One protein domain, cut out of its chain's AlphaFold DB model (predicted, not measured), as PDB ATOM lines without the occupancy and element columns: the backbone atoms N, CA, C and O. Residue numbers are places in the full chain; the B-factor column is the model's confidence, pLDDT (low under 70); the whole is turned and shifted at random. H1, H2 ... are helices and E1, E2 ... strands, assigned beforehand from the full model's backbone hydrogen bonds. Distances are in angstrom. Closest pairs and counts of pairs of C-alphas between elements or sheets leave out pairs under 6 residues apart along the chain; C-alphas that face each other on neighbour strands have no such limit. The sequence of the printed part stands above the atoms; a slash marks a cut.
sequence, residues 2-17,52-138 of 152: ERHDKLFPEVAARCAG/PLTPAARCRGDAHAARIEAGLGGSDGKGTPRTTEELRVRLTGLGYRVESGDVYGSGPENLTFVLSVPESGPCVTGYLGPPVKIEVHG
ATOM      1  N   GLU A   2     146.334 140.257 154.680       79.25
ATOM      2  CA  GLU A   2     146.477 138.972 153.980       79.25
ATOM      3  C   GLU A   2     145.162 138.180 153.829       79.25
ATOM      4  O   GLU A   2     144.967 137.487 152.834       79.25
ATOM      5  N   ARG A   3     144.232 138.284 154.791       83.88
ATOM      6  CA  ARG A   3     142.921 137.624 154.696       83.88
ATOM      7  C   ARG A   3     142.006 138.348 153.705       83.88
ATOM      8  O   ARG A   3     141.426 137.684 152.853       83.88
ATOM      9  N   HIS A   4     141.926 139.674 153.765       87.00
ATOM     10  CA  HIS A   4     141.257 140.487 152.749       87.00
ATOM     11  C   HIS A   4     141.741 140.152 151.332       87.00
ATOM     12  O   HIS A   4     140.925 139.909 150.452       87.00
ATOM     13  N   ASP A   5     143.054 140.104 151.102       89.00
ATOM     14  CA  ASP A   5     143.605 139.909 149.756       89.00
ATOM     15  C   ASP A   5     143.311 138.500 149.212       89.00
ATOM     16  O   ASP A   5     143.119 138.332 148.011       89.00
ATOM     17  N   LYS A   6     143.172 137.499 150.093       87.88
ATOM     18  CA  LYS A   6     142.671 136.161 149.731       87.88
ATOM     19  C   LYS A   6     141.186 136.170 149.356       87.88
ATOM     20  O   LYS A   6     140.786 135.412 148.479       87.88
ATOM     21  N   LEU A   7     140.375 136.998 150.018       88.81
ATOM     22  CA  LEU A   7     138.938 137.125 149.743       88.81
ATOM     23  C   LEU A   7     138.650 137.976 148.498       88.81
ATOM     24  O   LEU A   7     137.676 137.721 147.796       88.81
ATOM     25  N   PHE A   8     139.501 138.964 148.216       91.31
ATOM     26  CA  PHE A   8     139.334 139.927 147.128       91.31
ATOM     27  C   PHE A   8     140.629 140.091 146.317       91.31
ATOM     28  O   PHE A   8     141.209 141.185 146.274       91.31
ATOM     29  N   PRO A   9     141.101 139.024 145.647       92.00
ATOM     30  CA  PRO A   9     142.382 139.037 144.940       92.00
ATOM     31  C   PRO A   9     142.414 140.059 143.797       92.00
ATOM     32  O   PRO A   9     143.440 140.686 143.553       92.00
ATOM     33  N   GLU A  10     141.281 140.295 143.134       91.50
ATOM     34  CA  GLU A  10     141.157 141.306 142.077       91.50
ATOM     35  C   GLU A  10     141.308 142.748 142.598       91.50
ATOM     36  O   GLU A  10     141.925 143.589 141.943       91.50
ATOM     37  N   VAL A  11     140.805 143.030 143.806       91.56
ATOM     38  CA  VAL A  11     140.961 144.330 144.471       91.56
ATOM     39  C   VAL A  11     142.412 144.519 144.898       91.56
ATOM     40  O   VAL A  11     142.996 145.576 144.653       91.56
ATOM     41  N   ALA A  12     143.009 143.482 145.490       89.56
ATOM     42  CA  ALA A  12     144.409 143.495 145.891       89.56
ATOM     43  C   ALA A  12     145.331 143.743 144.687       89.56
ATOM     44  O   ALA A  12     146.168 144.642 144.737       89.56
ATOM     45  N   ALA A  13     145.121 143.025 143.579       90.81
ATOM     46  CA  ALA A  13     145.891 143.193 142.349       90.81
ATOM     47  C   ALA A  13     145.761 144.610 141.770       90.81
ATOM     48  O   ALA A  13     146.764 145.221 141.402       90.81
ATOM     49  N   ARG A  14     144.547 145.178 141.746       90.44
ATOM     50  CA  ARG A  14     144.301 146.543 141.247       90.44
ATOM     51  C   ARG A  14     145.005 147.624 142.074       90.44
ATOM     52  O   ARG A  14     145.365 148.672 141.533       90.44
ATOM     53  N   CYS A  15     145.169 147.392 143.375       89.94
ATOM     54  CA  CYS A  15     145.740 148.363 144.307       89.94
ATOM     55  C   CYS A  15     147.180 148.055 144.741       89.94
ATOM     56  O   CYS A  15     147.739 148.800 145.550       89.94
ATOM     57  N   ALA A  16     147.799 147.003 144.204       86.19
ATOM     58  CA  ALA A  16     149.196 146.679 144.458       86.19
ATOM     59  C   ALA A  16     150.110 147.861 144.074       86.19
ATOM     60  O   ALA A  16     149.917 148.501 143.041       86.19
ATOM     61  N   GLY A  17     151.071 148.197 144.942       72.75
ATOM     62  CA  GLY A  17     152.023 149.299 144.725       72.75
ATOM     63  C   GLY A  17     151.459 150.720 144.887       72.75
ATOM     64  O   GLY A  17     152.221 151.678 144.929       72.75
ATOM     65  N   PRO A  52     140.416 160.359 158.024       85.12
ATOM     66  CA  PRO A  52     140.987 160.474 156.687       85.12
ATOM     67  C   PRO A  52     141.367 159.095 156.130       85.12
ATOM     68  O   PRO A  52     141.891 158.237 156.842       85.12
ATOM     69  N   LEU A  53     141.146 158.891 154.829       86.19
ATOM     70  CA  LEU A  53     141.587 157.685 154.130       86.19
ATOM     71  C   LEU A  53     143.032 157.834 153.653       86.19
ATOM     72  O   LEU A  53     143.392 158.825 153.020       86.19
ATOM     73  N   THR A  54     143.849 156.806 153.876       87.12
ATOM     74  CA  THR A  54     145.145 156.698 153.195       87.12
ATOM     75  C   THR A  54     144.935 156.442 151.694       87.12
ATOM     76  O   THR A  54     143.896 155.895 151.309       87.12
ATOM     77  N   PRO A  55     145.911 156.747 150.818       87.00
ATOM     78  CA  PRO A  55     145.799 156.451 149.384       87.00
ATOM     79  C   PRO A  55     145.514 154.971 149.083       87.00
ATOM     80  O   PRO A  55     144.702 154.646 148.215       87.00
ATOM     81  N   ALA A  56     146.132 154.064 149.846       86.62
ATOM     82  CA  ALA A  56     145.896 152.628 149.730       86.62
ATOM     83  C   ALA A  56     144.459 152.244 150.121       86.62
ATOM     84  O   ALA A  56     143.813 151.478 149.401       86.62
ATOM     85  N   ALA A  57     143.947 152.796 151.228       88.50
ATOM     86  CA  ALA A  57     142.572 152.574 151.669       88.50
ATOM     87  C   ALA A  57     141.571 153.136 150.654       88.50
ATOM     88  O   ALA A  57     140.613 152.453 150.296       88.50
ATOM     89  N   ARG A  58     141.835 154.332 150.112       91.50
ATOM     90  CA  ARG A  58     141.005 154.943 149.073       91.50
ATOM     91  C   ARG A  58     140.932 154.069 147.822       91.50
ATOM     92  O   ARG A  58     139.831 153.741 147.396       91.50
ATOM     93  N   CYS A  59     142.073 153.612 147.300       92.00
ATOM     94  CA  CYS A  59     142.097 152.722 146.135       92.00
ATOM     95  C   CYS A  59     141.253 151.462 146.353       92.00
ATOM     96  O   CYS A  59     140.465 151.085 145.486       92.00
ATOM     97  N   ARG A  60     141.420 150.802 147.507       92.19
ATOM     98  CA  ARG A  60     140.688 149.571 147.825       92.19
ATOM     99  C   ARG A  60     139.193 149.843 147.937       92.19
ATOM    100  O   ARG A  60     138.407 149.106 147.350       92.19
ATOM    101  N   GLY A  61     138.809 150.921 148.617       93.56
ATOM    102  CA  GLY A  61     137.418 151.352 148.703       93.56
ATOM    103  C   GLY A  61     136.805 151.613 147.326       93.56
ATOM    104  O   GLY A  61     135.756 151.054 147.023       93.56
ATOM    105  N   ASP A  62     137.490 152.358 146.452       94.50
ATOM    106  CA  ASP A  62     137.022 152.634 145.083       94.50
ATOM    107  C   ASP A  62     136.907 151.343 144.247       94.50
ATOM    108  O   ASP A  62     135.966 151.163 143.471       94.50
ATOM    109  N   ALA A  63     137.835 150.397 144.422       94.56
ATOM    110  CA  ALA A  63     137.776 149.096 143.762       94.56
ATOM    111  C   ALA A  63     136.589 148.244 144.252       94.56
ATOM    112  O   ALA A  63     135.937 147.587 143.436       94.56
ATOM    113  N   HIS A  64     136.269 148.279 145.549       95.81
ATOM    114  CA  HIS A  64     135.072 147.631 146.082       95.81
ATOM    115  C   HIS A  64     133.786 148.309 145.625       95.81
ATOM    116  O   HIS A  64     132.847 147.600 145.279       95.81
ATOM    117  N   ALA A  65     133.744 149.641 145.584       94.75
ATOM    118  CA  ALA A  65     132.595 150.379 145.072       94.75
ATOM    119  C   ALA A  65     132.287 149.963 143.627       94.75
ATOM    120  O   ALA A  65     131.165 149.557 143.337       94.75
ATOM    121  N   ALA A  66     133.304 149.919 142.760       94.12
ATOM    122  CA  ALA A  66     133.152 149.456 141.382       94.12
ATOM    123  C   ALA A  66     132.686 147.989 141.288       94.12
ATOM    124  O   ALA A  66     131.833 147.654 140.468       94.12
ATOM    125  N   ARG A  67     133.220 147.100 142.141       94.25
ATOM    126  CA  ARG A  67     132.785 145.695 142.207       94.25
ATOM    127  C   ARG A  67     131.315 145.578 142.604       94.25
ATOM    128  O   ARG A  67     130.585 144.796 141.996       94.25
ATOM    129  N   ILE A  68     130.893 146.320 143.627       94.38
ATOM    130  CA  ILE A  68     129.512 146.300 144.114       94.38
ATOM    131  C   ILE A  68     128.586 146.873 143.048       94.38
ATOM    132  O   ILE A  68     127.609 146.217 142.712       94.38
ATOM    133  N   GLU A  69     128.913 148.024 142.462       93.38
ATOM    134  CA  GLU A  69     128.120 148.636 141.392       93.38
ATOM    135  C   GLU A  69     127.889 147.660 140.232       93.38
ATOM    136  O   GLU A  69     126.747 147.412 139.841       93.38
ATOM    137  N   ALA A  70     128.956 147.025 139.736       92.19
ATOM    138  CA  ALA A  70     128.852 146.015 138.689       92.19
ATOM    139  C   ALA A  70     127.979 144.824 139.127       92.19
ATOM    140  O   ALA A  70     127.101 144.381 138.384       92.19
ATOM    141  N   GLY A  71     128.164 144.336 140.357       92.00
ATOM    142  CA  GLY A  71     127.360 143.257 140.933       92.00
ATOM    143  C   GLY A  71     125.878 143.615 141.110       92.00
ATOM    144  O   GLY A  71     125.016 142.739 141.007       92.00
ATOM    145  N   LEU A  72     125.552 144.890 141.316       90.81
ATOM    146  CA  LEU A  72     124.184 145.408 141.413       90.81
ATOM    147  C   LEU A  72     123.541 145.706 140.046       90.81
ATOM    148  O   LEU A  72     122.404 146.167 139.999       90.81
ATOM    149  N   GLY A  73     124.219 145.388 138.938       87.12
ATOM    150  CA  GLY A  73     123.685 145.571 137.586       87.12
ATOM    151  C   GLY A  73     124.052 146.908 136.938       87.12
ATOM    152  O   GLY A  73     123.416 147.285 135.955       87.12
ATOM    153  N   GLY A  74     125.072 147.598 137.457       84.88
ATOM    154  CA  GLY A  74     125.592 148.851 136.914       84.88
ATOM    155  C   GLY A  74     124.890 150.106 137.441       84.88
ATOM    156  O   GLY A  74     123.893 150.042 138.163       84.88
ATOM    157  N   SER A  75     125.419 151.266 137.051       83.38
ATOM    158  CA  SER A  75     124.993 152.594 137.519       83.38
ATOM    159  C   SER A  75     123.546 152.962 137.167       83.38
ATOM    160  O   SER A  75     122.926 153.779 137.849       83.38
ATOM    161  N   ASP A  76     122.984 152.349 136.123       80.12
ATOM    162  CA  ASP A  76     121.675 152.713 135.564       80.12
ATOM    163  C   ASP A  76     120.484 152.253 136.424       80.12
ATOM    164  O   ASP A  76     119.333 152.549 136.098       80.12
ATOM    165  N   GLY A  77     120.729 151.480 137.489       72.25
ATOM    166  CA  GLY A  77     119.698 151.062 138.448       72.25
ATOM    167  C   GLY A  77     118.660 150.074 137.900       72.25
ATOM    168  O   GLY A  77     117.706 149.729 138.585       72.25
ATOM    169  N   LYS A  78     118.805 149.590 136.659       74.38
ATOM    170  CA  LYS A  78     117.810 148.704 136.020       74.38
ATOM    171  C   LYS A  78     117.803 147.278 136.586       74.38
ATOM    172  O   LYS A  78     116.794 146.588 136.460       74.38
ATOM    173  N   GLY A  79     118.915 146.845 137.179       76.00
ATOM    174  CA  GLY A  79     119.097 145.516 137.773       76.00
ATOM    175  C   GLY A  79     119.244 145.523 139.294       76.00
ATOM    176  O   GLY A  79     119.633 144.498 139.857       76.00
ATOM    177  N   THR A  80     118.972 146.654 139.954       84.62
ATOM    178  CA  THR A  80     119.164 146.768 141.397       84.62
ATOM    179  C   THR A  80     118.121 145.958 142.174       84.62
ATOM    180  O   THR A  80     116.965 145.842 141.750       84.62
ATOM    181  N   PRO A  81     118.516 145.391 143.328       89.56
ATOM    182  CA  PRO A  81     117.591 144.819 144.299       89.56
ATOM    183  C   PRO A  81     116.431 145.761 144.630       89.56
ATOM    184  O   PRO A  81     116.620 146.974 144.694       89.56
ATOM    185  N   ARG A  82     115.241 145.205 144.878       88.94
ATOM    186  CA  ARG A  82     114.029 145.975 145.211       88.94
ATOM    187  C   ARG A  82     113.639 145.874 146.676       88.94
ATOM    188  O   ARG A  82     112.847 146.682 147.160       88.94
ATOM    189  N   THR A  83     114.210 144.908 147.386       92.12
ATOM    190  CA  THR A  83     114.033 144.716 148.825       92.12
ATOM    191  C   THR A  83     115.372 144.698 149.560       92.12
ATOM    192  O   THR A  83     116.425 144.423 148.979       92.12
ATOM    193  N   THR A  84     115.333 144.969 150.866       93.75
ATOM    194  CA  THR A  84     116.505 144.855 151.747       93.75
ATOM    195  C   THR A  84     117.062 143.429 151.767       93.75
ATOM    196  O   THR A  84     118.276 143.249 151.807       93.75
ATOM    197  N   GLU A  85     116.193 142.420 151.675       93.88
ATOM    198  CA  GLU A  85     116.588 141.009 151.647       93.88
ATOM    199  C   GLU A  85     117.319 140.645 150.349       93.88
ATOM    200  O   GLU A  85     118.413 140.088 150.392       93.88
ATOM    201  N   GLU A  86     116.782 141.033 149.188       93.31
ATOM    202  CA  GLU A  86     117.466 140.830 147.904       93.31
ATOM    203  C   GLU A  86     118.835 141.519 147.883       93.31
ATOM    204  O   GLU A  86     119.812 140.944 147.400       93.31
ATOM    205  N   LEU A  87     118.928 142.732 148.440       94.50
ATOM    206  CA  LEU A  87     120.185 143.467 148.542       94.50
ATOM    207  C   LEU A  87     121.183 142.741 149.449       94.50
ATOM    208  O   LEU A  87     122.341 142.561 149.067       94.50
ATOM    209  N   ARG A  88     120.733 142.250 150.606       95.50
ATOM    210  CA  ARG A  88     121.559 141.459 151.522       95.50
ATOM    211  C   ARG A  88     122.086 140.188 150.861       95.50
ATOM    212  O   ARG A  88     123.286 139.916 150.943       95.50
ATOM    213  N   VAL A  89     121.219 139.432 150.188       95.38
ATOM    214  CA  VAL A  89     121.591 138.207 149.462       95.38
ATOM    215  C   VAL A  89     122.604 138.523 148.366       95.38
ATOM    216  O   VAL A  89     123.610 137.826 148.237       95.38
ATOM    217  N   ARG A  90     122.389 139.604 147.608       94.50
ATOM    218  CA  ARG A  90     123.279 140.013 146.518       94.50
ATOM    219  C   ARG A  90     124.671 140.387 147.020       94.50
ATOM    220  O   ARG A  90     125.656 139.880 146.492       94.50
ATOM    221  N   LEU A  91     124.760 141.224 148.053       95.62
ATOM    222  CA  LEU A  91     126.033 141.625 148.662       95.62
ATOM    223  C   LEU A  91     126.760 140.427 149.289       95.62
ATOM    224  O   LEU A  91     127.966 140.267 149.094       95.62
ATOM    225  N   THR A  92     126.027 139.537 149.957       95.31
ATOM    226  CA  THR A  92     126.598 138.301 150.517       95.31
ATOM    227  C   THR A  92     127.138 137.385 149.418       95.31
ATOM    228  O   THR A  92     128.247 136.869 149.536       95.31
ATOM    229  N   GLY A  93     126.413 137.242 148.302       94.44
ATOM    230  CA  GLY A  93     126.860 136.479 147.133       94.44
ATOM    231  C   GLY A  93     128.117 137.043 146.459       94.44
ATOM    232  O   GLY A  93     128.857 136.294 145.828       94.44
ATOM    233  N   LEU A  94     128.401 138.338 146.629       93.25
ATOM    234  CA  LEU A  94     129.644 138.979 146.175       93.25
ATOM    235  C   LEU A  94     130.828 138.779 147.145       93.25
ATOM    236  O   LEU A  94     131.945 139.206 146.832       93.25
ATOM    237  N   GLY A  95     130.593 138.132 148.292       92.62
ATOM    238  CA  GLY A  95     131.590 137.834 149.321       92.62
ATOM    239  C   GLY A  95     131.644 138.839 150.473       92.62
ATOM    240  O   GLY A  95     132.537 138.744 151.316       92.62
ATOM    241  N   TYR A  96     130.722 139.805 150.535       92.81
ATOM    242  CA  TYR A  96     130.681 140.775 151.628       92.81
ATOM    243  C   TYR A  96     129.966 140.203 152.849       92.81
ATOM    244  O   TYR A  96     128.926 139.555 152.745       92.81
ATOM    245  N   ARG A  97     130.507 140.485 154.035       90.88
ATOM    246  CA  ARG A  97     129.795 140.240 155.287       90.88
ATOM    247  C   ARG A  97     128.775 141.360 155.477       90.88
ATOM    248  O   ARG A  97     129.170 142.516 155.548       90.88
ATOM    249  N   VAL A  98     127.497 140.998 155.559       92.69
ATOM    250  CA  VAL A  98     126.391 141.936 155.783       92.69
ATOM    251  C   VAL A  98     125.755 141.636 157.135       92.69
ATOM    252  O   VAL A  98     125.171 140.563 157.330       92.69
ATOM    253  N   GLU A  99     125.873 142.563 158.075       90.81
ATOM    254  CA  GLU A  99     125.326 142.452 159.425       90.81
ATOM    255  C   GLU A  99     123.920 143.064 159.517       90.81
ATOM    256  O   GLU A  99     123.369 143.623 158.566       90.81
ATOM    257  N   SER A 100     123.261 142.862 160.656       86.25
ATOM    258  CA  SER A 100     121.947 143.464 160.889       86.25
ATOM    259  C   SER A 100     122.091 144.978 161.026       86.25
ATOM    260  O   SER A 100     122.849 145.445 161.866       86.25
ATOM    261  N   GLY A 101     121.345 145.733 160.218       87.56
ATOM    262  CA  GLY A 101     121.437 147.195 160.160       87.56
ATOM    263  C   GLY A 101     122.307 147.722 159.019       87.56
ATOM    264  O   GLY A 101     122.144 148.877 158.654       87.56
ATOM    265  N   ASP A 102     123.134 146.881 158.386       93.25
ATOM    266  CA  ASP A 102     123.964 147.268 157.230       93.25
ATOM    267  C   ASP A 102     123.156 147.502 155.962       93.25
ATOM    268  O   ASP A 102     123.642 148.138 155.038       93.25
ATOM    269  N   VAL A 103     121.930 146.987 155.899       94.75
ATOM    270  CA  VAL A 103     121.009 147.200 154.786       94.75
ATOM    271  C   VAL A 103     119.684 147.702 155.336       94.75
ATOM    272  O   VAL A 103     119.078 147.063 156.199       94.75
ATOM    273  N   TYR A 104     119.224 148.841 154.832       93.06
ATOM    274  CA  TYR A 104     118.001 149.498 155.288       93.06
ATOM    275  C   TYR A 104     117.344 150.309 154.169       93.06
ATOM    276  O   TYR A 104     117.950 150.587 153.141       93.06
ATOM    277  N   GLY A 105     116.080 150.685 154.362       88.94
ATOM    278  CA  GLY A 105     115.316 151.476 153.398       88.94
ATOM    279  C   GLY A 105     113.832 151.127 153.412       88.94
ATOM    280  O   GLY A 105     113.435 150.072 153.903       88.94
ATOM    281  N   SER A 106     113.011 152.022 152.866       76.00
ATOM    282  CA  SER A 106     111.543 151.903 152.853       76.00
ATOM    283  C   SER A 106     110.989 151.807 151.429       76.00
ATOM    284  O   SER A 106     110.070 152.530 151.062       76.00
ATOM    285  N   GLY A 107     111.577 150.932 150.612       75.81
ATOM    286  CA  GLY A 107     111.158 150.682 149.229       75.81
ATOM    287  C   GLY A 107     112.328 150.664 148.241       75.81
ATOM    288  O   GLY A 107     113.437 151.053 148.611       75.81
ATOM    289  N   PRO A 108     112.088 150.234 146.989       73.38
ATOM    290  CA  PRO A 108     113.134 149.952 146.001       73.38
ATOM    291  C   PRO A 108     114.007 151.165 145.653       73.38
ATOM    292  O   PRO A 108     115.178 151.001 145.345       73.38
ATOM    293  N   GLU A 109     113.464 152.379 145.744       77.12
ATOM    294  CA  GLU A 109     114.170 153.621 145.391       77.12
ATOM    295  C   GLU A 109     114.979 154.218 146.556       77.12
ATOM    296  O   GLU A 109     115.760 155.142 146.355       77.12
ATOM    297  N   ASN A 110     114.802 153.693 147.775       83.38
ATOM    298  CA  ASN A 110     115.421 154.200 149.005       83.38
ATOM    299  C   ASN A 110     116.242 153.127 149.733       83.38
ATOM    300  O   ASN A 110     116.514 153.251 150.930       83.38
ATOM    301  N   LEU A 111     116.605 152.045 149.039       92.38
ATOM    302  CA  LEU A 111     117.486 151.034 149.605       92.38
ATOM    303  C   LEU A 111     118.891 151.598 149.760       92.38
ATOM    304  O   LEU A 111     119.459 152.178 148.839       92.38
ATOM    305  N   THR A 112     119.443 151.403 150.945       94.31
ATOM    306  CA  THR A 112     120.785 151.819 151.317       94.31
ATOM    307  C   THR A 112     121.524 150.621 151.891       94.31
ATOM    308  O   THR A 112     120.928 149.799 152.594       94.31
ATOM    309  N   PHE A 113     122.816 150.529 151.605       95.88
ATOM    310  CA  PHE A 113     123.717 149.661 152.345       95.88
ATOM    311  C   PHE A 113     124.913 150.436 152.887       95.88
ATOM    312  O   PHE A 113     125.327 151.429 152.296       95.88
ATOM    313  N   VAL A 114     125.496 149.934 153.969       96.12
ATOM    314  CA  VAL A 114     126.734 150.415 154.579       96.12
ATOM    315  C   VAL A 114     127.598 149.197 154.868       96.12
ATOM    316  O   VAL A 114     127.166 148.282 155.561       96.12
ATOM    317  N   LEU A 115     128.814 149.163 154.332       94.94
ATOM    318  CA  LEU A 115     129.754 148.064 154.531       94.94
ATOM    319  C   LEU A 115     131.079 148.584 155.070       94.94
ATOM    320  O   LEU A 115     131.620 149.571 154.576       94.94
ATOM    321  N   SER A 116     131.640 147.862 156.034       91.44
ATOM    322  CA  SER A 116     133.041 148.008 156.419       91.44
ATOM    323  C   SER A 116     133.893 147.073 155.570       91.44
ATOM    324  O   SER A 116     133.636 145.866 155.531       91.44
ATOM    325  N   VAL A 117     134.907 147.601 154.881       83.88
ATOM    326  CA  VAL A 117     135.838 146.745 154.143       83.88
ATOM    327  C   VAL A 117     136.878 146.196 155.125       83.88
ATOM    328  O   VAL A 117     137.698 146.958 155.655       83.88
ATOM    329  N   PRO A 118     136.892 144.875 155.377       74.56
ATOM    330  CA  PRO A 118     137.720 144.296 156.421       74.56
ATOM    331  C   PRO A 118     139.203 144.565 156.166       74.56
ATOM    332  O   PRO A 118     139.694 144.456 155.042       74.56
ATOM    333  N   GLU A 119     139.917 144.910 157.240       73.56
ATOM    334  CA  GLU A 119     141.372 145.111 157.299       73.56
ATOM    335  C   GLU A 119     141.953 146.240 156.423       73.56
ATOM    336  O   GLU A 119     143.124 146.570 156.604       73.56
ATOM    337  N   SER A 120     141.196 146.820 155.484       66.19
ATOM    338  CA  SER A 120     141.655 147.917 154.611       66.19
ATOM    339  C   SER A 120     141.253 149.299 155.119       66.19
ATOM    340  O   SER A 120     141.908 150.278 154.765       66.19
ATOM    341  N   GLY A 121     140.218 149.380 155.963       71.81
ATOM    342  CA  GLY A 121     139.829 150.593 156.681       71.81
ATOM    343  C   GLY A 121     138.739 151.497 156.075       71.81
ATOM    344  O   GLY A 121     138.159 152.239 156.868       71.81
ATOM    345  N   PRO A 122     138.404 151.501 154.764       89.25
ATOM    346  CA  PRO A 122     137.314 152.323 154.262       89.25
ATOM    347  C   PRO A 122     135.947 151.678 154.514       89.25
ATOM    348  O   PRO A 122     135.786 150.456 154.550       89.25
ATOM    349  N   CYS A 123     134.953 152.545 154.598       94.88
ATOM    350  CA  CYS A 123     133.543 152.231 154.530       94.88
ATOM    351  C   CYS A 123     133.045 152.448 153.098       94.88
ATOM    352  O   CYS A 123     133.506 153.361 152.405       94.88
ATOM    353  N   VAL A 124     132.105 151.613 152.664       95.75
ATOM    354  CA  VAL A 124     131.420 151.747 151.378       95.75
ATOM    355  C   VAL A 124     129.927 151.840 151.644       95.75
ATOM    356  O   VAL A 124     129.322 150.877 152.115       95.75
ATOM    357  N   THR A 125     129.347 152.988 151.323       95.44
ATOM    358  CA  THR A 125     127.915 153.251 151.477       95.44
ATOM    359  C   THR A 125     127.292 153.377 150.101       95.44
ATOM    360  O   THR A 125     127.815 154.101 149.261       95.44
ATOM    361  N   GLY A 126     126.198 152.668 149.838       94.12
ATOM    362  CA  GLY A 126     125.510 152.743 148.553       94.12
ATOM    363  C   GLY A 126     124.032 153.047 148.693       94.12
ATOM    364  O   GLY A 126     123.368 152.506 149.569       94.12
ATOM    365  N   TYR A 127     123.526 153.877 147.786       92.62
ATOM    366  CA  TYR A 127     122.141 154.313 147.673       92.62
ATOM    367  C   TYR A 127     121.591 153.836 146.326       92.62
ATOM    368  O   TYR A 127     122.104 154.208 145.268       92.62
ATOM    369  N   LEU A 128     120.561 152.994 146.356       87.88
ATOM    370  CA  LEU A 128     120.050 152.257 145.192       87.88
ATOM    371  C   LEU A 128     118.903 152.967 144.445       87.88
ATOM    372  O   LEU A 128     118.142 152.325 143.723       87.88
ATOM    373  N   GLY A 129     118.799 154.291 144.562       79.19
ATOM    374  CA  GLY A 129     117.950 155.080 143.662       79.19
ATOM    375  C   GLY A 129     118.495 155.080 142.224       79.19
ATOM    376  O   GLY A 129     119.631 154.671 142.010       79.19
ATOM    377  N   PRO A 130     117.725 155.520 141.214       75.69
ATOM    378  CA  PRO A 130     118.261 155.802 139.884       75.69
ATOM    379  C   PRO A 130     118.836 157.237 139.823       75.69
ATOM    380  O   PRO A 130     118.079 158.196 139.996       75.69
ATOM    381  N   PRO A 131     120.140 157.442 139.544       83.00
ATOM    382  CA  PRO A 131     121.196 156.442 139.359       83.00
ATOM    383  C   PRO A 131     121.741 155.914 140.691       83.00
ATOM    384  O   PRO A 131     121.681 156.611 141.710       83.00
ATOM    385  N   VAL A 132     122.323 154.710 140.653       86.81
ATOM    386  CA  VAL A 132     122.979 154.119 141.825       86.81
ATOM    387  C   VAL A 132     124.145 155.012 142.220       86.81
ATOM    388  O   VAL A 132     124.947 155.411 141.376       86.81
ATOM    389  N   LYS A 133     124.241 155.332 143.509       91.12
ATOM    390  CA  LYS A 133     125.356 156.103 144.063       91.12
ATOM    391  C   LYS A 133     126.085 155.252 145.077       91.12
ATOM    392  O   LYS A 133     125.447 154.699 145.964       91.12
ATOM    393  N   ILE A 134     127.405 155.168 144.964       93.75
ATOM    394  CA  ILE A 134     128.248 154.483 145.942       93.75
ATOM    395  C   ILE A 134     129.364 155.431 146.368       93.75
ATOM    396  O   ILE A 134     130.079 155.981 145.533       93.75
ATOM    397  N   GLU A 135     129.509 155.609 147.673       93.69
ATOM    398  CA  GLU A 135     130.475 156.499 148.296       93.69
ATOM    399  C   GLU A 135     131.477 155.712 149.137       93.69
ATOM    400  O   GLU A 135     131.136 154.761 149.841       93.69
ATOM    401  N   VAL A 136     132.733 156.145 149.064       94.38
ATOM    402  CA  VAL A 136     133.852 155.588 149.822       94.38
ATOM    403  C   VAL A 136     134.311 156.638 150.816       94.38
ATOM    404  O   VAL A 136     134.713 157.734 150.416       94.38
ATOM    405  N   HIS A 137     134.291 156.291 152.095       92.94
ATOM    406  CA  HIS A 137     134.643 157.204 153.174       92.94
ATOM    407  C   HIS A 137     135.395 156.493 154.300       92.94
ATOM    408  O   HIS A 137     135.459 155.267 154.342       92.94
ATOM    409  N   GLY A 138     136.019 157.255 155.196       90.12
ATOM    410  CA  GLY A 138     136.555 156.696 156.437       90.12
ATOM    411  C   GLY A 138     135.454 156.464 157.465       90.12
ATOM    412  O   GLY A 138     134.325 156.928 157.305       90.12
TER     413      GLY A 138
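What this domain is: This is residues 2 to 17 and 52 to 138 of the 152 residues of an uncharacterized protein of Streptomyces sp. A1136 (UniProt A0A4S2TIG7). A small sheet of three strands has one long helix, H3, packed over one of its faces, above E2 and E3. The short helix H2 packs on H3 away from the sheet, with H1 next to H2, while H4 lies near E1, and a long loop, residues 94 to 111, leads from H4 to E1. The printed part has 103 residues, with H1, H2, H3, H4, E1, E2 and E3 in that order along the chain; the sheet runs E1 - E2 - E3, all antiparallel, and the class is mixed, helices and strands. The whole is compact, with a radius of gyration of the C-alphas of 13.1 A, and elongated, spanning 40 by 24 by 24 A.

Where its parts are: Find C-alpha 2 at (146.477, 138.972, 153.980), where H1 begins; it covers residues 2 to 7. After one residue comes H2, residues 9 to 15. Beyond the cut, start at C-alpha 55 at (145.799, 156.451, 149.384) and read H3, residues 55 to 71, 24.2 A from first to last C-alpha. H4, residues 84 to 93, measures 14.1 A. The strands follow: E1, residues 112 to 116, 13.8 A; E2, residues 123 to 127, 13.5 A; and E3, residues 133 to 137, 13.1 A, which ends at C-alpha 137 at (134.643, 157.204, 153.174).

How they stand to each other: Begin with the meander E1 E2 E3, each strand the antiparallel neighbour of the one before. In the hairpin E1 and E2, look for N 113 and O 126, 2.9 A apart and within hydrogen-bond range; in the hairpin E2 and E3, for N 125 and O 135, also 2.9 A. H3 on one face of the sheet gives two layers, a helix over a sheet. Its height over the sheet is 8.5 A, and it runs along the strands, at 23 degrees to E3 on the local plane; its closest C-alphas to E3 are those of Gly 61 and Val 136, 5.6 A. H2 touches H3, the closest C-alphas being those of Val 11 and Ala 63, 5.8 A, at a steep tilt of 48 degrees, opposite ways. H1 is close to H2 but not clearly touching, with C-alphas 5 and 12 the closest, 5.3 A. H4 only grazes the sheet with residues 84 to 91. In H1, H2, H3 and H4 every O i to N i+4 pair is within hydrogen-bond range.

The domain as a whole: The C-alphas farthest apart, those of Gly 17 and Ser 106, are 41.4 A from each other. Residues 18 to 51 are not printed; C-alphas 17 and 52 stand 19.7 A apart across this cut. The links H3 to H4 and H4 to E1 are long. Mean pLDDT of the printed part is 88.6, and Ser 120 is under 70.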